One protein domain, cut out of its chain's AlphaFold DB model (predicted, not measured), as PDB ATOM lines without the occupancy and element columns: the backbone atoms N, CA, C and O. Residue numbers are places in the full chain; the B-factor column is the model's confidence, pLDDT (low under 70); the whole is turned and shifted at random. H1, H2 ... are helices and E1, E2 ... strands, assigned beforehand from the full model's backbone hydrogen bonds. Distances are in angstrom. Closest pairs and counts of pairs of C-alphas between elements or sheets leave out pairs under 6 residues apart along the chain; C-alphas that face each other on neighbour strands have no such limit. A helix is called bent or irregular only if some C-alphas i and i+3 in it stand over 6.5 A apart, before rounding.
ATOM      1  N   LYS A  17       6.634 -17.688 -30.365       82.88
ATOM      2  CA  LYS A  17       6.237 -18.120 -29.019       82.88
ATOM      3  C   LYS A  17       4.727 -18.322 -28.936       82.88
ATOM      4  O   LYS A  17       4.274 -19.322 -28.377       82.88
ATOM      5  N   ARG A  18       3.948 -17.401 -29.510       82.31
ATOM      6  CA  ARG A  18       2.487 -17.511 -29.565       82.31
ATOM      7  C   ARG A  18       2.036 -18.696 -30.417       82.31
ATOM      8  O   ARG A  18       1.155 -19.437 -29.984       82.31
ATOM      9  N   GLU A  19       2.621 -18.894 -31.598       81.25
ATOM     10  CA  GLU A  19       2.230 -19.999 -32.487       81.25
ATOM     11  C   GLU A  19       2.607 -21.373 -31.906       81.25
ATOM     12  O   GLU A  19       1.781 -22.287 -31.913       81.25
ATOM     13  N   VAL A  20       3.787 -21.504 -31.286       81.88
ATOM     14  CA  VAL A  20       4.159 -22.707 -30.523       81.88
ATOM     15  C   VAL A  20       3.205 -22.932 -29.350       81.88
ATOM     16  O   VAL A  20       2.805 -24.065 -29.095       81.88
ATOM     17  N   GLY A  21       2.792 -21.871 -28.649       81.44
ATOM     18  CA  GLY A  21       1.814 -21.966 -27.564       81.44
ATOM     19  C   GLY A  21       0.475 -22.554 -28.018       81.44
ATOM     20  O   GLY A  21      -0.058 -23.444 -27.354       81.44
ATOM     21  N   LYS A  22      -0.039 -22.115 -29.174       80.56
ATOM     22  CA  LYS A  22      -1.264 -22.669 -29.778       80.56
ATOM     23  C   LYS A  22      -1.103 -24.144 -30.140       80.56
ATOM     24  O   LYS A  22      -2.000 -24.931 -29.857       80.56
ATOM     25  N   LEU A  23       0.033 -24.517 -30.735       79.19
ATOM     26  CA  LEU A  23       0.323 -25.900 -31.115       79.19
ATOM     27  C   LEU A  23       0.494 -26.814 -29.892       79.19
ATOM     28  O   LEU A  23      -0.036 -27.913 -29.875       79.19
ATOM     29  N   ALA A  24       1.186 -26.372 -28.844       79.06
ATOM     30  CA  ALA A  24       1.372 -27.173 -27.633       79.06
ATOM     31  C   ALA A  24       0.062 -27.362 -26.845       79.06
ATOM     32  O   ALA A  24      -0.160 -28.411 -26.245       79.06
ATOM     33  N   ALA A  25      -0.823 -26.359 -26.860       77.38
ATOM     34  CA  ALA A  25      -2.157 -26.448 -26.263       77.38
ATOM     35  C   ALA A  25      -3.146 -27.274 -27.108       77.38
ATOM     36  O   ALA A  25      -4.251 -27.593 -26.657       77.38
ATOM     37  N   TYR A  26      -2.774 -27.610 -28.341       75.50
ATOM     38  CA  TYR A  26      -3.651 -28.280 -29.278       75.50
ATOM     39  C   TYR A  26      -3.934 -29.724 -28.850       75.50
ATOM     40  O   TYR A  26      -3.036 -30.544 -28.664       75.50
ATOM     41  N   SER A  27      -5.223 -30.036 -28.718       66.12
ATOM     42  CA  SER A  27      -5.698 -31.405 -28.479       66.12
ATOM     43  C   SER A  27      -6.217 -32.085 -29.738       66.12
ATOM     44  O   SER A  27      -6.229 -33.303 -29.782       66.12
ATOM     45  N   GLY A  28      -6.582 -31.298 -30.749       65.19
ATOM     46  CA  GLY A  28      -7.075 -31.749 -32.042       65.19
ATOM     47  C   GLY A  28      -8.350 -32.570 -32.069       65.19
ATOM     48  O   GLY A  28      -8.848 -33.005 -31.033       65.19
ATOM     49  N   PRO A  29      -8.916 -32.759 -33.274       66.25
ATOM     50  CA  PRO A  29      -9.952 -33.739 -33.483       66.25
ATOM     51  C   PRO A  29      -9.311 -35.130 -33.542       66.25
ATOM     52  O   PRO A  29      -8.240 -35.323 -34.125       66.25
ATOM     53  N   VAL A  30      -9.995 -36.111 -32.952       70.12
ATOM     54  CA  VAL A  30      -9.603 -37.534 -32.981       70.12
ATOM     55  C   VAL A  30      -9.547 -38.063 -34.423       70.12
ATOM     56  O   VAL A  30      -8.758 -38.949 -34.738       70.12
ATOM     57  N   SER A  31     -10.349 -37.478 -35.318       71.56
ATOM     58  CA  SER A  31     -10.386 -37.781 -36.746       71.56
ATOM     59  C   SER A  31     -10.434 -36.507 -37.582       71.56
ATOM     60  O   SER A  31     -11.254 -35.621 -37.333       71.56
ATOM     61  N   ILE A  32      -9.608 -36.444 -38.620       70.94
ATOM     62  CA  ILE A  32      -9.607 -35.335 -39.575       70.94
ATOM     63  C   ILE A  32     -10.848 -35.393 -40.494       70.94
ATOM     64  O   ILE A  32     -11.113 -36.455 -41.060       70.94
ATOM     65  N   PRO A  33     -11.580 -34.278 -40.703       72.44
ATOM     66  CA  PRO A  33     -12.700 -34.225 -41.644       72.44
ATOM     67  C   PRO A  33     -12.300 -34.565 -43.087       72.44
ATOM     68  O   PRO A  33     -11.218 -34.196 -43.543       72.44
ATOM     69  N   ASN A  34     -13.214 -35.168 -43.853       71.31
ATOM     70  CA  ASN A  34     -12.961 -35.576 -45.244       71.31
ATOM     71  C   ASN A  34     -12.537 -34.416 -46.172       71.31
ATOM     72  O   ASN A  34     -11.802 -34.640 -47.130       71.31
ATOM     73  N   SER A  35     -12.968 -33.176 -45.900       75.62
ATOM     74  CA  SER A  35     -12.596 -31.996 -46.700       75.62
ATOM     75  C   SER A  35     -11.235 -31.396 -46.333       75.62
ATOM     76  O   SER A  35     -10.693 -30.598 -47.098       75.62
ATOM     77  N   ALA A  36     -10.656 -31.775 -45.192       74.50
ATOM     78  CA  ALA A  36      -9.541 -31.042 -44.607       74.50
ATOM     79  C   ALA A  36      -8.268 -31.109 -45.465       74.50
ATOM     80  O   ALA A  36      -7.572 -30.108 -45.602       74.50
ATOM     81  N   LEU A  37      -7.991 -32.238 -46.131       74.62
ATOM     82  CA  LEU A  37      -6.844 -32.332 -47.042       74.62
ATOM     83  C   LEU A  37      -6.987 -31.363 -48.229       74.62
ATOM     84  O   LEU A  37      -6.027 -30.689 -48.599       74.62
ATOM     85  N   ALA A  38      -8.189 -31.242 -48.801       78.56
ATOM     86  CA  ALA A  38      -8.453 -30.302 -49.891       78.56
ATOM     87  C   ALA A  38      -8.297 -28.838 -49.439       78.56
ATOM     88  O   ALA A  38      -7.794 -28.003 -50.194       78.56
ATOM     89  N   GLU A  39      -8.684 -28.524 -48.204       75.81
ATOM     90  CA  GLU A  39      -8.509 -27.202 -47.592       75.81
ATOM     91  C   GLU A  39      -7.033 -26.887 -47.296       75.81
ATOM     92  O   GLU A  39      -6.567 -25.777 -47.568       75.81
ATOM     93  N   VAL A  40      -6.260 -27.876 -46.843       76.75
ATOM     94  CA  VAL A  40      -4.805 -27.760 -46.659       76.75
ATOM     95  C   VAL A  40      -4.107 -27.525 -47.995       76.75
ATOM     96  O   VAL A  40      -3.310 -26.595 -48.105       76.75
ATOM     97  N   TYR A  41      -4.454 -28.280 -49.042       77.56
ATOM     98  CA  TYR A  41      -3.927 -28.045 -50.391       77.56
ATOM     99  C   TYR A  41      -4.287 -26.658 -50.924       77.56
ATOM    100  O   TYR A  41      -3.441 -25.987 -51.521       77.56
ATOM    101  N   ARG A  42      -5.526 -26.201 -50.704       78.00
ATOM    102  CA  ARG A  42      -5.945 -24.843 -51.068       78.00
ATOM    103  C   ARG A  42      -5.103 -23.806 -50.336       78.00
ATOM    104  O   ARG A  42      -4.638 -22.859 -50.961       78.00
ATOM    105  N   THR A  43      -4.841 -24.015 -49.050       75.31
ATOM    106  CA  THR A  43      -4.025 -23.080 -48.280       75.31
ATOM    107  C   THR A  43      -2.565 -23.099 -48.714       75.31
ATOM    108  O   THR A  43      -1.978 -22.038 -48.876       75.31
ATOM    109  N   TYR A  44      -1.987 -24.269 -48.992       78.31
ATOM    110  CA  TYR A  44      -0.650 -24.370 -49.578       78.31
ATOM    111  C   TYR A  44      -0.544 -23.576 -50.885       78.31
ATOM    112  O   TYR A  44       0.362 -22.757 -51.043       78.31
ATOM    113  N   ARG A  45      -1.523 -23.730 -51.786       77.38
ATOM    114  CA  ARG A  45      -1.602 -22.928 -53.017       77.38
ATOM    115  C   ARG A  45      -1.728 -21.432 -52.723       77.38
ATOM    116  O   ARG A  45      -1.037 -20.638 -53.360       77.38
ATOM    117  N   ASN A  46      -2.548 -21.040 -51.749       73.94
ATOM    118  CA  ASN A  46      -2.689 -19.640 -51.344       73.94
ATOM    119  C   ASN A  46      -1.367 -19.082 -50.804       73.94
ATOM    120  O   ASN A  46      -0.943 -18.026 -51.252       73.94
ATOM    121  N   MET A  47      -0.669 -19.802 -49.923       75.81
ATOM    122  CA  MET A  47       0.639 -19.404 -49.387       75.81
ATOM    123  C   MET A  47       1.693 -19.247 -50.481       75.81
ATOM    124  O   MET A  47       2.445 -18.273 -50.467       75.81
ATOM    125  N   LYS A  48       1.721 -20.162 -51.459       74.56
ATOM    126  CA  LYS A  48       2.569 -20.038 -52.652       74.56
ATOM    127  C   LYS A  48       2.244 -18.775 -53.436       74.56
ATOM    128  O   LYS A  48       3.140 -17.995 -53.749       74.56
ATOM    129  N   THR A  49       0.963 -18.549 -53.705       69.44
ATOM    130  CA  THR A  49       0.501 -17.399 -54.488       69.44
ATOM    131  C   THR A  49       0.776 -16.076 -53.764       69.44
ATOM    132  O   THR A  49       1.194 -15.102 -54.383       69.44
ATOM    133  N   LEU A  50       0.620 -16.057 -52.439       67.56
ATOM    134  CA  LEU A  50       0.926 -14.929 -51.553       67.56
ATOM    135  C   LEU A  50       2.428 -14.741 -51.309       67.56
ATOM    136  O   LEU A  50       2.818 -13.847 -50.563       67.56
ATOM    137  N   LYS A  51       3.275 -15.594 -51.896       72.44
ATOM    138  CA  LYS A  51       4.722 -15.624 -51.670       72.44
ATOM    139  C   LYS A  51       5.090 -15.738 -50.182       72.44
ATOM    140  O   LYS A  51       6.191 -15.345 -49.812       72.44
ATOM    141  N   PHE A  52       4.208 -16.300 -49.347       75.81
ATOM    142  CA  PHE A  52       4.381 -16.395 -47.894       75.81
ATOM    143  C   PHE A  52       5.702 -17.075 -47.541       75.81
ATOM    144  O   PHE A  52       6.485 -16.518 -46.785       75.81
ATOM    145  N   PHE A  53       6.001 -18.217 -48.164       74.62
ATOM    146  CA  PHE A  53       7.270 -18.922 -47.963       74.62
ATOM    147  C   PHE A  53       8.488 -18.053 -48.294       74.62
ATOM    148  O   PHE A  53       9.445 -18.052 -47.533       74.62
ATOM    149  N   GLY A  54       8.416 -17.244 -49.356       72.88
ATOM    150  CA  GLY A  54       9.471 -16.289 -49.704       72.88
ATOM    151  C   GLY A  54       9.609 -15.144 -48.694       72.88
ATOM    152  O   GLY A  54      10.714 -14.701 -48.418       72.88
ATOM    153  N   LEU A  55       8.505 -14.683 -48.103       76.56
ATOM    154  CA  LEU A  55       8.533 -13.665 -47.046       76.56
ATOM    155  C   LEU A  55       9.069 -14.223 -45.723       76.56
ATOM    156  O   LEU A  55       9.747 -13.515 -44.982       76.56
ATOM    157  N   VAL A  56       8.770 -15.488 -45.417       76.12
ATOM    158  CA  VAL A  56       9.364 -16.198 -44.281       76.12
ATOM    159  C   VAL A  56      10.863 -16.376 -44.522       76.12
ATOM    160  O   VAL A  56      11.649 -16.026 -43.651       76.12
ATOM    161  N   GLU A  57      11.273 -16.837 -45.705       73.81
ATOM    162  CA  GLU A  57      12.682 -16.902 -46.114       73.81
ATOM    163  C   GLU A  57      13.387 -15.558 -45.893       73.81
ATOM    164  O   GLU A  57      14.386 -15.511 -45.180       73.81
ATOM    165  N   GLU A  58      12.823 -14.455 -46.389       74.94
ATOM    166  CA  GLU A  58      13.363 -13.106 -46.181       74.94
ATOM    167  C   GLU A  58      13.445 -12.721 -44.697       74.94
ATOM    168  O   GLU A  58      14.483 -12.221 -44.261       74.94
ATOM    169  N   LYS A  59      12.406 -13.006 -43.894       77.62
ATOM    170  CA  LYS A  59      12.414 -12.751 -42.440       77.62
ATOM    171  C   LYS A  59      13.572 -13.465 -41.738       77.62
ATOM    172  O   LYS A  59      14.110 -12.942 -40.764       77.62
ATOM    173  N   PHE A  60      13.953 -14.643 -42.222       72.81
ATOM    174  CA  PHE A  60      15.051 -15.440 -41.680       72.81
ATOM    175  C   PHE A  60      16.332 -15.361 -42.532       72.81
ATOM    176  O   PHE A  60      17.183 -16.247 -42.450       72.81
ATOM    177  N   ASN A  61      16.497 -14.278 -43.308       69.75
ATOM    178  CA  ASN A  61      17.682 -13.955 -44.117       69.75
ATOM    179  C   ASN A  61      18.070 -15.005 -45.176       69.75
ATOM    180  O   ASN A  61      19.232 -15.103 -45.575       69.75
ATOM    181  N   ASN A  62      17.106 -15.768 -45.678       65.50
ATOM    182  CA  ASN A  62      17.313 -16.701 -46.773       65.50
ATOM    183  C   ASN A  62      17.100 -15.994 -48.130       65.50
ATOM    184  O   ASN A  62      16.043 -15.429 -48.399       65.50
ATOM    185  N   LYS A  63      18.142 -15.994 -48.974       59.41
ATOM    186  CA  LYS A  63      18.213 -15.232 -50.237       59.41
ATOM    187  C   LYS A  63      18.019 -16.087 -51.501       59.41
ATOM    188  O   LYS A  63      18.186 -15.570 -52.602       59.41
ATOM    189  N   GLU A  64      17.644 -17.364 -51.379       55.22
ATOM    190  CA  GLU A  64      17.482 -18.289 -52.524       55.22
ATOM    191  C   GLU A  64      16.343 -17.916 -53.497       55.22
ATOM    192  O   GLU A  64      16.214 -18.509 -54.568       55.22
ATOM    193  N   ARG A  65      15.547 -16.884 -53.186       52.09
ATOM    194  CA  ARG A  65      14.447 -16.360 -54.016       52.09
ATOM    195  C   ARG A  65      14.855 -15.976 -55.454       52.09
ATOM    196  O   ARG A  65      13.977 -15.767 -56.284       52.09
ATOM    197  N   LEU A  66      16.153 -15.849 -55.742       47.91
ATOM    198  CA  LEU A  66      16.692 -15.224 -56.959       47.91
ATOM    199  C   LEU A  66      17.041 -16.183 -58.113       47.91
ATOM    200  O   LEU A  66      17.478 -15.712 -59.158       47.91
ATOM    201  N   SER A  67      16.853 -17.497 -57.969       46.41
ATOM    202  CA  SER A  67      17.123 -18.469 -59.041       46.41
ATOM    203  C   SER A  67      15.808 -19.044 -59.586       46.41
ATOM    204  O   SER A  67      15.069 -19.734 -58.885       46.41
ATOM    205  N   GLU A  68      15.494 -18.727 -60.847       43.56
ATOM    206  CA  GLU A  68      14.234 -19.048 -61.547       43.56
ATOM    207  C   GLU A  68      14.021 -20.548 -61.839       43.56
ATOM    208  O   GLU A  68      12.997 -20.937 -62.398       43.56
ATOM    209  N   ILE A  69      14.942 -21.421 -61.426       47.62
ATOM    210  CA  ILE A  69      14.865 -22.869 -61.646       47.62
ATOM    211  C   ILE A  69      14.656 -23.537 -60.284       47.62
ATOM    212  O   ILE A  69      15.585 -24.035 -59.649       47.62
ATOM    213  N   SER A  70      13.427 -23.479 -59.762       50.81
ATOM    214  CA  SER A  70      13.155 -23.911 -58.390       50.81
ATOM    215  C   SER A  70      13.087 -25.441 -58.268       50.81
ATOM    216  O   SER A  70      12.020 -26.034 -58.413       50.81
ATOM    217  N   GLY A  71      14.200 -26.084 -57.911       53.00
ATOM    218  CA  GLY A  71      14.258 -27.471 -57.417       53.00
ATOM    219  C   GLY A  71      13.676 -27.647 -56.003       53.00
ATOM    220  O   GLY A  71      14.201 -28.420 -55.208       53.00
ATOM    221  N   ARG A  72      12.632 -26.879 -55.655       63.44
ATOM    222  CA  ARG A  72      11.986 -26.891 -54.332       63.44
ATOM    223  C   ARG A  72      11.157 -28.164 -54.208       63.44
ATOM    224  O   ARG A  72      10.273 -28.407 -55.029       63.44
ATOM    225  N   THR A  73      11.416 -28.948 -53.170       69.06
ATOM    226  CA  THR A  73      10.606 -30.124 -52.846       69.06
ATOM    227  C   THR A  73       9.625 -29.772 -51.739       69.06
ATOM    228  O   THR A  73       9.926 -28.973 -50.849       69.06
ATOM    229  N   TYR A  74       8.422 -30.322 -51.817       74.56
ATOM    230  CA  TYR A  74       7.402 -30.103 -50.808       74.56
ATOM    231  C   TYR A  74       6.729 -31.410 -50.447       74.56
ATOM    232  O   TYR A  74       6.666 -32.348 -51.241       74.56
ATOM    233  N   ASP A  75       6.187 -31.424 -49.243       77.81
ATOM    234  CA  ASP A  75       5.431 -32.539 -48.737       77.81
ATOM    235  C   ASP A  75       4.269 -32.054 -47.882       77.81
ATOM    236  O   ASP A  75       4.390 -31.089 -47.129       77.81
ATOM    237  N   ILE A  76       3.132 -32.728 -48.002       80.62
ATOM    238  CA  ILE A  76       1.973 -32.500 -47.153       80.62
ATOM    239  C   ILE A  76       1.553 -33.851 -46.611       80.62
ATOM    240  O   ILE A  76       1.177 -34.749 -47.366       80.62
ATOM    241  N   PHE A  77       1.594 -33.992 -45.295       82.88
ATOM    242  CA  PHE A  77       1.230 -35.239 -44.643       82.88
ATOM    243  C   PHE A  77       0.471 -34.989 -43.349       82.88
ATOM    244  O   PHE A  77       0.472 -33.898 -42.779       82.88
ATOM    245  N   LYS A  78      -0.213 -36.037 -42.906       83.88
ATOM    246  CA  LYS A  78      -0.938 -36.078 -41.645       83.88
ATOM    247  C   LYS A  78      -0.036 -36.680 -40.570       83.88
ATOM    248  O   LYS A  78       0.510 -37.758 -40.788       83.88
ATOM    249  N   ALA A  79       0.056 -36.021 -39.423       83.50
ATOM    250  CA  ALA A  79       0.731 -36.525 -38.234       83.50
ATOM    251  C   ALA A  79      -0.309 -36.888 -37.165       83.50
ATOM    252  O   ALA A  79      -1.192 -36.083 -36.849       83.50
ATOM    253  N   ASP A  80      -0.215 -38.105 -36.629       82.94
ATOM    254  CA  ASP A  80      -1.001 -38.541 -35.475       82.94
ATOM    255  C   ASP A  80      -0.239 -38.222 -34.187       82.94
ATOM    256  O   ASP A  80       0.926 -38.580 -34.047       82.94
ATOM    257  N   LEU A  81      -0.886 -37.520 -33.262       80.31
ATOM    258  CA  LEU A  81      -0.311 -37.100 -31.984       80.31
ATOM    259  C   LEU A  81      -0.760 -38.011 -30.828       80.31
ATOM    260  O   LEU A  81      -0.616 -37.639 -29.666       80.31
ATOM    261  N   GLY A  82      -1.426 -39.135 -31.114       78.50
ATOM    262  CA  GLY A  82      -1.992 -40.070 -30.136       78.50
ATOM    263  C   GLY A  82      -3.276 -39.583 -29.448       78.50
ATOM    264  O   GLY A  82      -4.101 -40.390 -29.030       78.50
ATOM    265  N   ARG A  83      -3.483 -38.263 -29.342       74.88
ATOM    266  CA  ARG A  83      -4.697 -37.635 -28.772       74.88
ATOM    267  C   ARG A  83      -5.487 -36.793 -29.772       74.88
ATOM    268  O   ARG A  83      -6.514 -36.230 -29.410       74.88
ATOM    269  N   GLY A  84      -4.994 -36.694 -30.999       79.50
ATOM    270  CA  GLY A  84      -5.533 -35.862 -32.065       79.50
ATOM    271  C   GLY A  84      -4.570 -35.829 -33.242       79.50
ATOM    272  O   GLY A  84      -3.495 -36.421 -33.190       79.50
ATOM    273  N   GLN A  85      -4.956 -35.157 -34.321       77.81
ATOM    274  CA  GLN A  85      -4.211 -35.206 -35.582       77.81
ATOM    275  C   GLN A  85      -3.952 -33.792 -36.120       77.81
ATOM    276  O   GLN A  85      -4.753 -32.883 -35.884       77.81
ATOM    277  N   ILE A  86      -2.831 -33.598 -36.825       77.69
ATOM    278  CA  ILE A  86      -2.481 -32.336 -37.506       77.69
ATOM    279  C   ILE A  86      -2.004 -32.588 -38.936       77.69
ATOM    280  O   ILE A  86      -1.586 -33.696 -39.274       77.69
ATOM    281  N   PHE A  87      -2.025 -31.545 -39.764       79.06
ATOM    282  CA  PHE A  87      -1.371 -31.558 -41.069       79.06
ATOM    283  C   PHE A  87      -0.065 -30.776 -41.024       79.06
ATOM    284  O   PHE A  87       0.008 -29.682 -40.470       79.06
ATOM    285  N   VAL A  88       0.961 -31.326 -41.655       78.12
ATOM    286  CA  VAL A  88       2.287 -30.726 -41.755       78.12
ATOM    287  C   VAL A  88       2.555 -30.410 -43.222       78.12
ATOM    288  O   VAL A  88       2.322 -31.257 -44.081       78.12
ATOM    289  N   ILE A  89       3.025 -29.190 -43.501       78.38
ATOM    290  CA  ILE A  89       3.384 -28.719 -44.843       78.38
ATOM    291  C   ILE A  89       4.886 -28.448 -44.851       78.38
ATOM    292  O   ILE A  89       5.345 -27.380 -44.450       78.38
ATOM    293  N   ILE A  90       5.667 -29.406 -45.325       75.62
ATOM    294  CA  ILE A  90       7.096 -29.208 -45.525       75.62
ATOM    295  C   ILE A  90       7.293 -28.531 -46.870       75.62
ATOM    296  O   ILE A  90       6.809 -29.001 -47.895       75.62
ATOM    297  N   GLU A  91       8.057 -27.452 -46.874       75.25
ATOM    298  CA  GLU A  91       8.653 -26.922 -48.085       75.25
ATOM    299  C   GLU A  91      10.148 -26.795 -47.833       75.25
ATOM    300  O   GLU A  91      10.564 -26.020 -46.983       75.25
ATOM    301  N   ALA A  92      10.956 -27.584 -48.533       68.12
ATOM    302  CA  ALA A  92      12.403 -27.513 -48.418       68.12
ATOM    303  C   ALA A  92      12.985 -26.791 -49.635       68.12
ATOM    304  O   ALA A  92      12.601 -27.052 -50.783       68.12
ATOM    305  N   SER A  93      13.929 -25.885 -49.373       64.56
ATOM    306  CA  SER A  93      14.756 -25.311 -50.429       64.56
ATOM    307  C   SER A  93      15.646 -26.392 -51.047       64.56
ATOM    308  O   SER A  93      15.851 -27.463 -50.466       64.56
ATOM    309  N   TYR A  94      16.164 -26.124 -52.242       65.25
ATOM    310  CA  TYR A  94      17.041 -27.066 -52.934       65.25
ATOM    311  C   TYR A  94      18.336 -27.309 -52.140       65.25
ATOM    312  O   TYR A  94      18.759 -28.452 -51.985       65.25
ATOM    313  N   GLU A  95      18.920 -26.260 -51.546       58.56
ATOM    314  CA  GLU A  95      20.098 -26.399 -50.679       58.56
ATOM    315  C   GLU A  95      19.791 -27.197 -49.413       58.56
ATOM    316  O   GLU A  95      20.596 -28.036 -49.017       58.56
ATOM    317  N   ALA A  96      18.622 -26.981 -48.796       59.97
ATOM    318  CA  ALA A  96      18.206 -27.760 -47.639       59.97
ATOM    319  C   ALA A  96      18.086 -29.241 -48.005       59.97
ATOM    320  O   ALA A  96      18.641 -30.069 -47.296       59.97
ATOM    321  N   ALA A  97      17.438 -29.568 -49.129       63.12
ATOM    322  CA  ALA A  97      17.331 -30.939 -49.626       63.12
ATOM    323  C   ALA A  97      18.710 -31.571 -49.896       63.12
ATOM    324  O   ALA A  97      18.949 -32.704 -49.487       63.12
ATOM    325  N   ASN A  98      19.638 -30.819 -50.497       63.12
ATOM    326  CA  ASN A  98      21.005 -31.277 -50.757       63.12
ATOM    327  C   ASN A  98      21.857 -31.425 -49.486       63.12
ATOM    328  O   ASN A  98      22.704 -32.312 -49.420       63.12
ATOM    329  N   ALA A  99      21.638 -30.592 -48.463       61.09
ATOM    330  CA  ALA A  99      22.373 -30.649 -47.198       61.09
ATOM    331  C   ALA A  99      22.126 -31.951 -46.421       61.09
ATOM    332  O   ALA A  99      22.941 -32.331 -45.580       61.09
ATOM    333  N   PHE A 100      21.032 -32.658 -46.717       61.97
ATOM    334  CA  PHE A 100      20.764 -33.977 -46.154       61.97
ATOM    335  C   PHE A 100      21.563 -35.110 -46.816       61.97
ATOM    336  O   PHE A 100      21.546 -36.208 -46.276       61.97
ATOM    337  N   MET A 101      22.285 -34.851 -47.921       54.03
ATOM    338  CA  MET A 101      23.190 -35.787 -48.619       54.03
ATOM    339  C   MET A 101      22.591 -37.175 -48.958       54.03
ATOM    340  O   MET A 101      23.348 -38.123 -49.150       54.03
ATOM    341  N   ASP A 102      21.258 -37.317 -49.037       52.56
ATOM    342  CA  ASP A 102      20.566 -38.620 -49.096       52.56
ATOM    343  C   ASP A 102      19.470 -38.655 -50.193       52.56
ATOM    344  O   ASP A 102      18.615 -37.765 -50.273       52.56
ATOM    345  N   ASP A 103      19.479 -39.711 -51.019       50.06
ATOM    346  CA  ASP A 103      18.866 -39.849 -52.364       50.06
ATOM    347  C   ASP A 103      17.321 -40.023 -52.414       50.06
ATOM    348  O   ASP A 103      16.763 -40.822 -53.165       50.06
ATOM    349  N   GLY A 104      16.568 -39.238 -51.640       56.38
ATOM    350  CA  GLY A 104      15.113 -39.083 -51.847       56.38
ATOM    351  C   GLY A 104      14.203 -39.699 -50.781       56.38
ATOM    352  O   GLY A 104      12.988 -39.510 -50.830       56.38
ATOM    353  N   GLN A 105      14.760 -40.344 -49.752       64.38
ATOM    354  CA  GLN A 105      13.994 -40.780 -48.572       64.38
ATOM    355  C   GLN A 105      13.910 -39.723 -47.464       64.38
ATOM    356  O   GLN A 105      13.267 -39.953 -46.438       64.38
ATOM    357  N   ILE A 106      14.536 -38.558 -47.642       71.75
ATOM    358  CA  ILE A 106      14.626 -37.565 -46.573       71.75
ATOM    359  C   ILE A 106      13.257 -37.072 -46.105       71.75
ATOM    360  O   ILE A 106      13.031 -36.939 -44.907       71.75
ATOM    361  N   MET A 107      12.311 -36.881 -47.028       74.25
ATOM    362  CA  MET A 107      10.951 -36.478 -46.667       74.25
ATOM    363  C   MET A 107      10.277 -37.545 -45.805       74.25
ATOM    364  O   MET A 107       9.676 -37.208 -44.794       74.25
ATOM    365  N   PHE A 108      10.455 -38.830 -46.128       75.06
ATOM    366  CA  PHE A 108       9.919 -39.928 -45.324       75.06
ATOM    367  C   PHE A 108      10.512 -39.946 -43.905       75.06
ATOM    368  O   PHE A 108       9.761 -39.943 -42.932       75.06
ATOM    369  N   LYS A 109      11.842 -39.853 -43.774       76.00
ATOM    370  CA  LYS A 109      12.526 -39.790 -42.467       76.00
ATOM    371  C   LYS A 109      12.104 -38.554 -41.658       76.00
ATOM    372  O   LYS A 109      11.875 -38.643 -40.453       76.00
ATOM    373  N   LEU A 110      11.952 -37.406 -42.325       78.00
ATOM    374  CA  LEU A 110      11.459 -36.174 -41.707       78.00
ATOM    375  C   LEU A 110      10.015 -36.321 -41.220       78.00
ATOM    376  O   LEU A 110       9.712 -35.811 -40.146       78.00
ATOM    377  N   ARG A 111       9.132 -37.019 -41.949       82.88
ATOM    378  CA  ARG A 111       7.741 -37.255 -41.516       82.88
ATOM    379  C   ARG A 111       7.670 -37.996 -40.190       82.88
ATOM    380  O   ARG A 111       6.960 -37.553 -39.285       82.88
ATOM    381  N   GLU A 112       8.379 -39.118 -40.089       84.00
ATOM    382  CA  GLU A 112       8.379 -39.956 -38.886       84.00
ATOM    383  C   GLU A 112       8.940 -39.177 -37.695       84.00
ATOM    384  O   GLU A 112       8.272 -39.039 -36.669       84.00
ATOM    385  N   TRP A 113      10.110 -38.561 -37.878       84.19
ATOM    386  CA  TRP A 113      10.758 -37.772 -36.836       84.19
ATOM    387  C   TRP A 113       9.926 -36.554 -36.401       84.19
ATOM    388  O   TRP A 113       9.824 -36.269 -35.204       84.19
ATOM    389  N   LEU A 114       9.306 -35.833 -37.346       83.88
ATOM    390  CA  LEU A 114       8.431 -34.703 -37.029       83.88
ATOM    391  C   LEU A 114       7.227 -35.169 -36.224       83.88
ATOM    392  O   LEU A 114       6.900 -34.540 -35.224       83.88
ATOM    393  N   THR A 115       6.588 -36.267 -36.628       86.00
ATOM    394  CA  THR A 115       5.425 -36.820 -35.922       86.00
ATOM    395  C   THR A 115       5.780 -37.156 -34.476       86.00
ATOM    396  O   THR A 115       5.099 -36.702 -33.556       86.00
ATOM    397  N   GLU A 116       6.896 -37.853 -34.256       86.69
ATOM    398  CA  GLU A 116       7.373 -38.197 -32.914       86.69
ATOM    399  C   GLU A 116       7.715 -36.950 -32.080       86.69
ATOM    400  O   GLU A 116       7.309 -36.820 -30.922       86.69
ATOM    401  N   SER A 117       8.444 -35.999 -32.666       84.69
ATOM    402  CA  SER A 117       8.848 -34.769 -31.978       84.69
ATOM    403  C   SER A 117       7.638 -33.921 -31.588       84.69
ATOM    404  O   SER A 117       7.572 -33.398 -30.475       84.69
ATOM    405  N   LEU A 118       6.644 -33.831 -32.474       83.38
ATOM    406  CA  LEU A 118       5.379 -33.148 -32.222       83.38
ATOM    407  C   LEU A 118       4.589 -33.828 -31.109       83.38
ATOM    408  O   LEU A 118       4.098 -33.145 -30.210       83.38
ATOM    409  N   GLN A 119       4.509 -35.159 -31.124       83.56
ATOM    410  CA  GLN A 119       3.868 -35.911 -30.055       83.56
ATOM    411  C   GLN A 119       4.530 -35.618 -28.703       83.56
ATOM    412  O   GLN A 119       3.831 -35.328 -27.740       83.56
ATOM    413  N   ARG A 120       5.866 -35.565 -28.622       83.06
ATOM    414  CA  ARG A 120       6.588 -35.223 -27.379       83.06
ATOM    415  C   ARG A 120       6.343 -33.786 -26.907       83.06
ATOM    416  O   ARG A 120       6.204 -33.553 -25.704       83.06
ATOM    417  N   VAL A 121       6.261 -32.822 -27.831       80.38
ATOM    418  CA  VAL A 121       5.870 -31.433 -27.512       80.38
ATOM    419  C   VAL A 121       4.458 -31.403 -26.919       80.38
ATOM    420  O   VAL A 121       4.217 -30.696 -25.939       80.38
ATOM    421  N   VAL A 122       3.545 -32.192 -27.489       77.69
ATOM    422  CA  VAL A 122       2.124 -32.214 -27.134       77.69
ATOM    423  C   VAL A 122       1.818 -33.068 -25.905       77.69
ATOM    424  O   VAL A 122       0.912 -32.702 -25.172       77.69
ATOM    425  N   ASP A 123       2.522 -34.165 -25.632       76.69
ATOM    426  CA  ASP A 123       2.255 -35.064 -24.496       76.69
ATOM    427  C   ASP A 123       2.780 -34.511 -23.165       76.69
ATOM    428  O   ASP A 123       2.227 -34.796 -22.099       76.69
ATOM    429  N   ALA A 124       3.767 -33.614 -23.203       68.44
ATOM    430  CA  ALA A 124       4.316 -32.940 -22.027       68.44
ATOM    431  C   ALA A 124       3.358 -31.899 -21.390       68.44
ATOM    432  O   ALA A 124       3.818 -30.957 -20.736       68.44
ATOM    433  N   ARG A 125       2.029 -32.019 -21.563       61.34
ATOM    434  CA  ARG A 125       1.021 -31.050 -21.068       61.34
ATOM    435  C   ARG A 125       1.060 -30.874 -19.554       61.34
ATOM    436  O   ARG A 125       0.829 -29.769 -19.075       61.34
ATOM    437  N   GLY A 126       1.398 -31.933 -18.812       56.28
ATOM    438  CA  GLY A 126       1.560 -31.882 -17.354       56.28
ATOM    439  C   GLY A 126       2.625 -30.873 -16.904       56.28
ATOM    440  O   GLY A 126       2.420 -30.153 -15.930       56.28
ATOM    441  N   ASP A 127       3.690 -30.720 -17.694       57.50
ATOM    442  CA  ASP A 127       4.799 -29.800 -17.428       57.50
ATOM    443  C   ASP A 127       4.544 -28.367 -17.926       57.50
ATOM    444  O   ASP A 127       5.421 -27.517 -17.816       57.50
ATOM    445  N   MET A 128       3.404 -28.051 -18.565       56.00
ATOM    446  CA  MET A 128       3.180 -26.695 -19.120       56.00
ATOM    447  C   MET A 128       3.142 -25.604 -18.044       56.00
ATOM    448  O   MET A 128       3.372 -24.440 -18.356       56.00
ATOM    449  N   LYS A 129       2.885 -25.971 -16.783       59.47
ATOM    450  CA  LYS A 129       2.947 -25.041 -15.648       59.47
ATOM    451  C   LYS A 129       4.380 -24.726 -15.199       59.47
ATOM    452  O   LYS A 129       4.580 -23.701 -14.560       59.47
ATOM    453  N   LEU A 130       5.346 -25.592 -15.517       62.16
ATOM    454  CA  LEU A 130       6.728 -25.520 -15.025       62.16
ATOM    455  C   LEU A 130       7.741 -25.163 -16.126       62.16
ATOM    456  O   LEU A 130       8.830 -24.695 -15.813       62.16
ATOM    457  N   THR A 131       7.398 -25.347 -17.407       72.00
ATOM    458  CA  THR A 131       8.293 -25.048 -18.539       72.00
ATOM    459  C   THR A 131       7.528 -24.410 -19.709       72.00
ATOM    460  O   THR A 131       6.553 -25.010 -20.186       72.00
ATOM    461  N   PRO A 132       7.960 -23.235 -20.215       79.56
ATOM    462  CA  PRO A 132       7.353 -22.563 -21.363       79.56
ATOM    463  C   PRO A 132       7.258 -23.444 -22.628       79.56
ATOM    464  O   PRO A 132       8.177 -24.211 -22.915       79.56
ATOM    465  N   PRO A 133       6.198 -23.301 -23.453       80.62
ATOM    466  CA  PRO A 133       6.025 -24.095 -24.676       80.62
ATOM    467  C   PRO A 133       7.185 -23.996 -25.674       80.62
ATOM    468  O   PRO A 133       7.559 -24.999 -26.276       80.62
ATOM    469  N   ILE A 134       7.772 -22.803 -25.825       84.31
ATOM    470  CA  ILE A 134       8.893 -22.566 -26.747       84.31
ATOM    471  C   ILE A 134      10.155 -23.336 -26.345       84.31
ATOM    472  O   ILE A 134      10.836 -23.885 -27.198       84.31
ATOM    473  N   GLU A 135      10.418 -23.484 -25.048       84.69
ATOM    474  CA  GLU A 135      11.582 -24.237 -24.576       84.69
ATOM    475  C   GLU A 135      11.427 -25.739 -24.847       84.69
ATOM    476  O   GLU A 135      12.394 -26.418 -25.182       84.69
ATOM    477  N   LYS A 136      10.200 -26.272 -24.763       79.75
ATOM    478  CA  LYS A 136       9.913 -27.663 -25.151       79.75
ATOM    479  C   LYS A 136      10.060 -27.867 -26.651       79.75
ATOM    480  O   LYS A 136      10.644 -28.861 -27.067       79.75
ATOM    481  N   TRP A 137       9.527 -26.936 -27.439       85.94
ATOM    482  CA  TRP A 137       9.683 -26.922 -28.889       85.94
ATOM    483  C   TRP A 137      11.155 -27.003 -29.274       85.94
ATOM    484  O   TRP A 137      11.550 -27.928 -29.981       85.94
ATOM    485  N   ASP A 138      11.975 -26.115 -28.713       85.12
ATOM    486  CA  ASP A 138      13.400 -26.086 -29.009       85.12
ATOM    487  C   ASP A 138      14.110 -27.353 -28.532       85.12
ATOM    488  O   ASP A 138      14.906 -27.937 -29.267       85.12
ATOM    489  N   ARG A 139      13.778 -27.844 -27.334       84.06
ATOM    490  CA  ARG A 139      14.351 -29.080 -26.796       84.06
ATOM    491  C   ARG A 139      14.070 -30.292 -27.682       84.06
ATOM    492  O   ARG A 139      14.960 -31.122 -27.850       84.06
ATOM    493  N   TRP A 140      12.851 -30.434 -28.198       82.25
ATOM    494  CA  TRP A 140      12.453 -31.631 -28.943       82.25
ATOM    495  C   TRP A 140      12.796 -31.555 -30.426       82.25
ATOM    496  O   TRP A 140      13.189 -32.568 -30.996       82.25
ATOM    497  N   LEU A 141      12.710 -30.373 -31.038       82.25
ATOM    498  CA  LEU A 141      12.994 -30.208 -32.464       82.25
ATOM    499  C   LEU A 141      14.442 -29.818 -32.754       82.25
ATOM    500  O   LEU A 141      14.940 -30.137 -33.830       82.25
ATOM    501  N   TYR A 142      15.140 -29.177 -31.819       81.56
ATOM    502  CA  TYR A 142      16.525 -28.722 -32.007       81.56
ATOM    503  C   TYR A 142      17.493 -29.250 -30.942       81.56
ATOM    504  O   TYR A 142      18.656 -28.848 -30.905       81.56
ATOM    505  N   GLY A 143      17.042 -30.156 -30.072       78.69
ATOM    506  CA  GLY A 143      17.904 -30.831 -29.109       78.69
ATOM    507  C   GLY A 143      18.885 -31.817 -29.750       78.69
ATOM    508  O   GLY A 143      18.870 -32.090 -30.951       78.69
ATOM    509  N   LYS A 144      19.753 -32.397 -28.915       75.56
ATOM    510  CA  LYS A 144      20.733 -33.409 -29.337       75.56
ATOM    511  C   LYS A 144      20.031 -34.611 -29.987       75.56
ATOM    512  O   LYS A 144      19.131 -35.188 -29.384       75.56
ATOM    513  N   GLY A 145      20.489 -35.011 -31.175       69.12
ATOM    514  CA  GLY A 145      19.901 -36.115 -31.946       69.12
ATOM    515  C   GLY A 145      18.744 -35.703 -32.861       69.12
ATOM    516  O   GLY A 145      18.074 -36.575 -33.404       69.12
ATOM    517  N   THR A 146      18.504 -34.398 -33.035       75.50
ATOM    518  CA  THR A 146      17.577 -33.902 -34.058       75.50
ATOM    519  C   THR A 146      18.005 -34.339 -35.461       75.50
ATOM    520  O   THR A 146      19.195 -34.345 -35.786       75.50
ATOM    521  N   ALA A 147      17.019 -34.691 -36.288       69.75
ATOM    522  CA  ALA A 147      17.215 -34.901 -37.717       69.75
ATOM    523  C   ALA A 147      17.288 -33.573 -38.486       69.75
ATOM    524  O   ALA A 147      17.687 -33.573 -39.644       69.75
ATOM    525  N   LEU A 148      16.909 -32.441 -37.874       71.06
ATOM    526  CA  LEU A 148      17.021 -31.139 -38.522       71.06
ATOM    527  C   LEU A 148      18.493 -30.704 -38.577       71.06
ATOM    528  O   LEU A 148      19.156 -30.659 -37.537       71.06
ATOM    529  N   PRO A 149      19.005 -30.316 -39.757       66.62
ATOM    530  CA  PRO A 149      20.289 -29.657 -39.868       66.62
ATOM    531  C   PRO A 149      20.308 -28.435 -38.956       66.62
ATOM    532  O   PRO A 149      19.274 -27.807 -38.715       66.62
ATOM    533  N   ARG A 150      21.499 -28.070 -38.475       64.44
ATOM    534  CA  ARG A 150      21.707 -26.930 -37.566       64.44
ATOM    535  C   ARG A 150      21.007 -25.653 -38.042       64.44
ATOM    536  O   ARG A 150      20.504 -24.876 -37.225       64.44
ATOM    537  N   ASP A 151      20.954 -25.486 -39.354       66.44
ATOM    538  CA  ASP A 151      20.421 -24.320 -40.029       66.44
ATOM    539  C   ASP A 151      18.979 -24.524 -40.496       66.44
ATOM    540  O   ASP A 151      18.495 -23.721 -41.259       66.44
ATOM    541  N   VAL A 152      18.244 -25.560 -40.081       70.88
ATOM    542  CA  VAL A 152      16.809 -25.700 -40.391       70.88
ATOM    543  C   VAL A 152      15.967 -25.335 -39.166       70.88
ATOM    544  O   VAL A 152      16.285 -25.690 -38.029       70.88
ATOM    545  N   ARG A 153      14.879 -24.594 -39.383       75.06
ATOM    546  CA  ARG A 153      13.867 -24.250 -38.384       75.06
ATOM    547  C   ARG A 153      12.489 -24.699 -38.830       75.06
ATOM    548  O   ARG A 153      12.050 -24.420 -39.935       75.06
ATOM    549  N   ALA A 154      11.788 -25.347 -37.921       78.75
ATOM    550  CA  ALA A 154      10.368 -25.593 -37.962       78.75
ATOM    551  C   ALA A 154       9.611 -24.368 -37.408       78.75
ATOM    552  O   ALA A 154       9.860 -23.915 -36.288       78.75
ATOM    553  N   ILE A 155       8.690 -23.831 -38.201       77.44
ATOM    554  CA  ILE A 155       7.880 -22.649 -37.911       77.44
ATOM    555  C   ILE A 155       6.405 -23.043 -37.931       77.44
ATOM    556  O   ILE A 155       5.847 -23.273 -39.013       77.44
ATOM    557  N   PRO A 156       5.759 -23.151 -36.760       77.62
ATOM    558  CA  PRO A 156       4.328 -23.348 -36.701       77.62
ATOM    559  C   PRO A 156       3.632 -22.071 -37.152       77.62
ATOM    560  O   PRO A 156       4.078 -20.955 -36.872       77.62
ATOM    561  N   PHE A 157       2.507 -22.240 -37.823       73.62
ATOM    562  CA  PHE A 157       1.654 -21.128 -38.183       73.62
ATOM    563  C   PHE A 157       0.195 -21.570 -38.173       73.62
ATOM    564  O   PHE A 157      -0.155 -22.710 -38.487       73.62
ATOM    565  N   TYR A 158      -0.670 -20.642 -37.780       66.31
ATOM    566  CA  TYR A 158      -2.099 -20.865 -37.680       66.31
ATOM    567  C   TYR A 158      -2.839 -19.805 -38.491       66.31
ATOM    568  O   TYR A 158      -2.783 -18.617 -38.172       66.31
ATOM    569  N   SER A 159      -3.552 -20.236 -39.528       63.41
ATOM    570  CA  SER A 159      -4.491 -19.405 -40.275       63.41
ATOM    571  C   SER A 159      -5.910 -19.650 -39.777       63.41
ATOM    572  O   SER A 159      -6.307 -20.789 -39.556       63.41
ATOM    573  N   GLN A 160      -6.705 -18.585 -39.649       60.03
ATOM    574  CA  GLN A 160      -8.150 -18.715 -39.419       60.03
ATOM    575  C   GLN A 160      -8.885 -19.304 -40.635       60.03
ATOM    576  O   GLN A 160     -10.029 -19.724 -40.508       60.03
ATOM    577  N   GLU A 161      -8.236 -19.332 -41.804       57.78
ATOM    578  CA  GLU A 161      -8.746 -19.992 -43.012       57.78
ATOM    579  C   GLU A 161      -8.509 -21.508 -43.009       57.78
ATOM    580  O   GLU A 161      -9.015 -22.210 -43.883       57.78
ATOM    581  N   PHE A 162      -7.733 -22.023 -42.050       61.22
ATOM    582  CA  PHE A 162      -7.597 -23.459 -41.870       61.22
ATOM    583  C   PHE A 162      -8.885 -24.062 -41.335       61.22
ATOM    584  O   PHE A 162      -9.595 -23.430 -40.548       61.22
ATOM    585  N   SER A 163      -9.151 -25.315 -41.718       57.41
ATOM    586  CA  SER A 163     -10.197 -26.103 -41.077       57.41
ATOM    587  C   SER A 163     -10.028 -26.001 -39.557       57.41
ATOM    588  O   SER A 163      -8.888 -26.048 -39.072       57.41
ATOM    589  N   PRO A 164     -11.122 -25.863 -38.790       53.81
ATOM    590  CA  PRO A 164     -11.055 -25.880 -37.340       53.81
ATOM    591  C   PRO A 164     -10.237 -27.081 -36.862       53.81
ATOM    592  O   PRO A 164     -10.556 -28.228 -37.168       53.81
ATOM    593  N   GLY A 165      -9.158 -26.796 -36.138       53.88
ATOM    594  CA  GLY A 165      -8.234 -27.821 -35.679       53.88
ATOM    595  C   GLY A 165      -7.260 -28.330 -36.741       53.88
ATOM    596  O   GLY A 165      -7.006 -29.522 -36.816       53.88
ATOM    597  N   THR A 166      -6.675 -27.439 -37.536       60.97
ATOM    598  CA  THR A 166      -5.523 -27.788 -38.376       60.97
ATOM    599  C   THR A 166      -4.402 -26.765 -38.194       60.97
ATOM    600  O   THR A 166      -4.212 -25.902 -39.051       60.97
ATOM    601  N   PRO A 167      -3.659 -26.789 -37.070       67.06
ATOM    602  CA  PRO A 167      -2.401 -26.057 -37.008       67.06
ATOM    603  C   PRO A 167      -1.434 -26.664 -38.032       67.06
ATOM    604  O   PRO A 167      -1.321 -27.887 -38.125       67.06
ATOM    605  N   ALA A 168      -0.767 -25.810 -38.807       69.94
ATOM    606  CA  ALA A 168       0.204 -26.224 -39.807       69.94
ATOM    607  C   ALA A 168       1.625 -25.879 -39.352       69.94
ATOM    608  O   ALA A 168       1.853 -25.025 -38.491       69.94
ATOM    609  N   LEU A 169       2.591 -26.567 -39.945       73.31
ATOM    610  CA  LEU A 169       4.008 -26.406 -39.661       73.31
ATOM    611  C   LEU A 169       4.776 -26.331 -40.974       73.31
ATOM    612  O   LEU A 169       4.512 -27.153 -41.846       73.31
ATOM    613  N   THR A 170       5.727 -25.402 -41.076       72.38
ATOM    614  CA  THR A 170       6.657 -25.262 -42.206       72.38
ATOM    615  C   THR A 170       8.098 -25.420 -41.744       72.38
ATOM    616  O   THR A 170       8.460 -24.890 -40.703       72.38
ATOM    617  N   LEU A 171       8.933 -26.126 -42.507       68.38
ATOM    618  CA  LEU A 171      10.384 -26.132 -42.305       68.38
ATOM    619  C   LEU A 171      11.032 -25.065 -43.191       68.38
ATOM    620  O   LEU A 171      10.638 -24.915 -44.339       68.38
ATOM    621  N   ILE A 172      12.021 -24.344 -42.679       64.25
ATOM    622  CA  ILE A 172      12.802 -23.355 -43.424       64.25
ATOM    623  C   ILE A 172      14.286 -23.493 -43.103       64.25
ATOM    624  O   ILE A 172      14.641 -23.879 -41.996       64.25
ATOM    625  N   LEU A 173      15.167 -23.135 -44.033       58.59
ATOM    626  CA  LEU A 173      16.597 -23.002 -43.750       58.59
ATOM    627  C   LEU A 173      16.888 -21.580 -43.221       58.59
ATOM    628  O   LEU A 173      16.649 -20.599 -43.924       58.59
ATOM    629  N   VAL A 174      17.385 -21.479 -41.993       58.66
ATOM    630  CA  VAL A 174      17.882 -20.300 -41.278       58.66
ATOM    631  C   VAL A 174      19.407 -20.341 -41.220       58.66
ATOM    632  O   VAL A 174      19.986 -21.095 -40.439       58.66
TER     633      VAL A 174
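What this domain is: This is residues 17 to 174 of the 177 residues of an uncharacterized protein of Methanocella paludicola (strain DSM 17711 / JCM 13418 / NBRC 101707 / SANAE) (UniProt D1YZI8). Two antiparallel strand hairpins, E1-E2 and E3-E4, make the core, with E2 beside E4. H2 lies on one side of the hairpin E1-E2 and the long helix H5 on the other; H6 folds back along H5, H1 sits beside E3 and touches H5 and H6, H3 sits beside E4, and H4 sits at one end of the strands. The printed part has 158 residues, with six named helices and four named strands in the order H1 H2 H3 E1 E2 H4 H5 H6 E3 E4, making two sheets of two strands in the mixed class. The whole is compact and rounded, with a radius of gyration of the C-alphas of 15.4 A and spans of 46 by 37 by 29 A; residues 45 to 51, of which 45 to 49 belong to H2, stick out.

Where its parts are: H1, residues 17 to 24, begins with C-alpha 17 at (6.237, -18.120, -29.019). H2 is residues 36 to 49, 19.6 A long, and H3 is residues 52 to 59. E1, residues 73 to 80, measures 22.5 A, and E2, residues 85 to 92, measures 22.4 A. H4 is residues 94 to 99. H5, residues 106 to 129, spans 35.3 A; it has a kink of 38 degrees near residue 123 and is irregular, with C-alphas 123 and 126 7.8 A apart. H6 is residues 133 to 141. E3 is residues 152 to 157, 16.0 A, and E4 is residues 168 to 173, 17.2 A, ending at C-alpha 173 (16.597, -23.002, -43.750).

How they stand to each other: The hairpin E1 and E2 is antiparallel at 163 degrees, with N 75 and O 90 within hydrogen-bond range at 2.8 A. The hairpin E3 and E4 is antiparallel at 153 degrees, with N 155 and O 170 within range at 2.7 A. The closest C-alphas of E2 and E4, Val 88 and Leu 169, are 5.1 A apart. Those of E1 and H5, Ala 79 and Thr 115, are 5.2 A apart; those of H2 and E2, Val 40 and Phe 87, 7.6 A; those of H3 and E4, Glu 57 and Ile 172, 7.0 A; those of H4 and E4, Ala 96 and Leu 173, 6.4 A; those of H1 and E3, Glu 19 and Pro 156, 5.8 A. The helical hairpin H5 and H6 touches, closest at the C-alphas of Ser 117 and Trp 140, 5.7 A, opposite ways at a shallow tilt of 34 degrees, only just short of steep. H5 touches H1 with residues 121 to 125 alone, about perpendicular at 85 degrees, closest at the C-alphas of Ala 24 and Val 122, 5.1 A. H2 and H5 are apart. Every O i to N i+4 pair is within hydrogen-bond range in H1, H2, H3, H4 and H6, and 15 of 20 are in H5.

The domain as a whole: The C-alphas farthest apart, of Glu 68 and Gly 126, are 47.7 A apart. The printed part has no cut. The links H1 to H2 and H3 to E1 are long. Mean pLDDT of the printed part is 71.6, with 59 residues under 70, among them residues 61 to 73, 92 to 105 and 158 to 168.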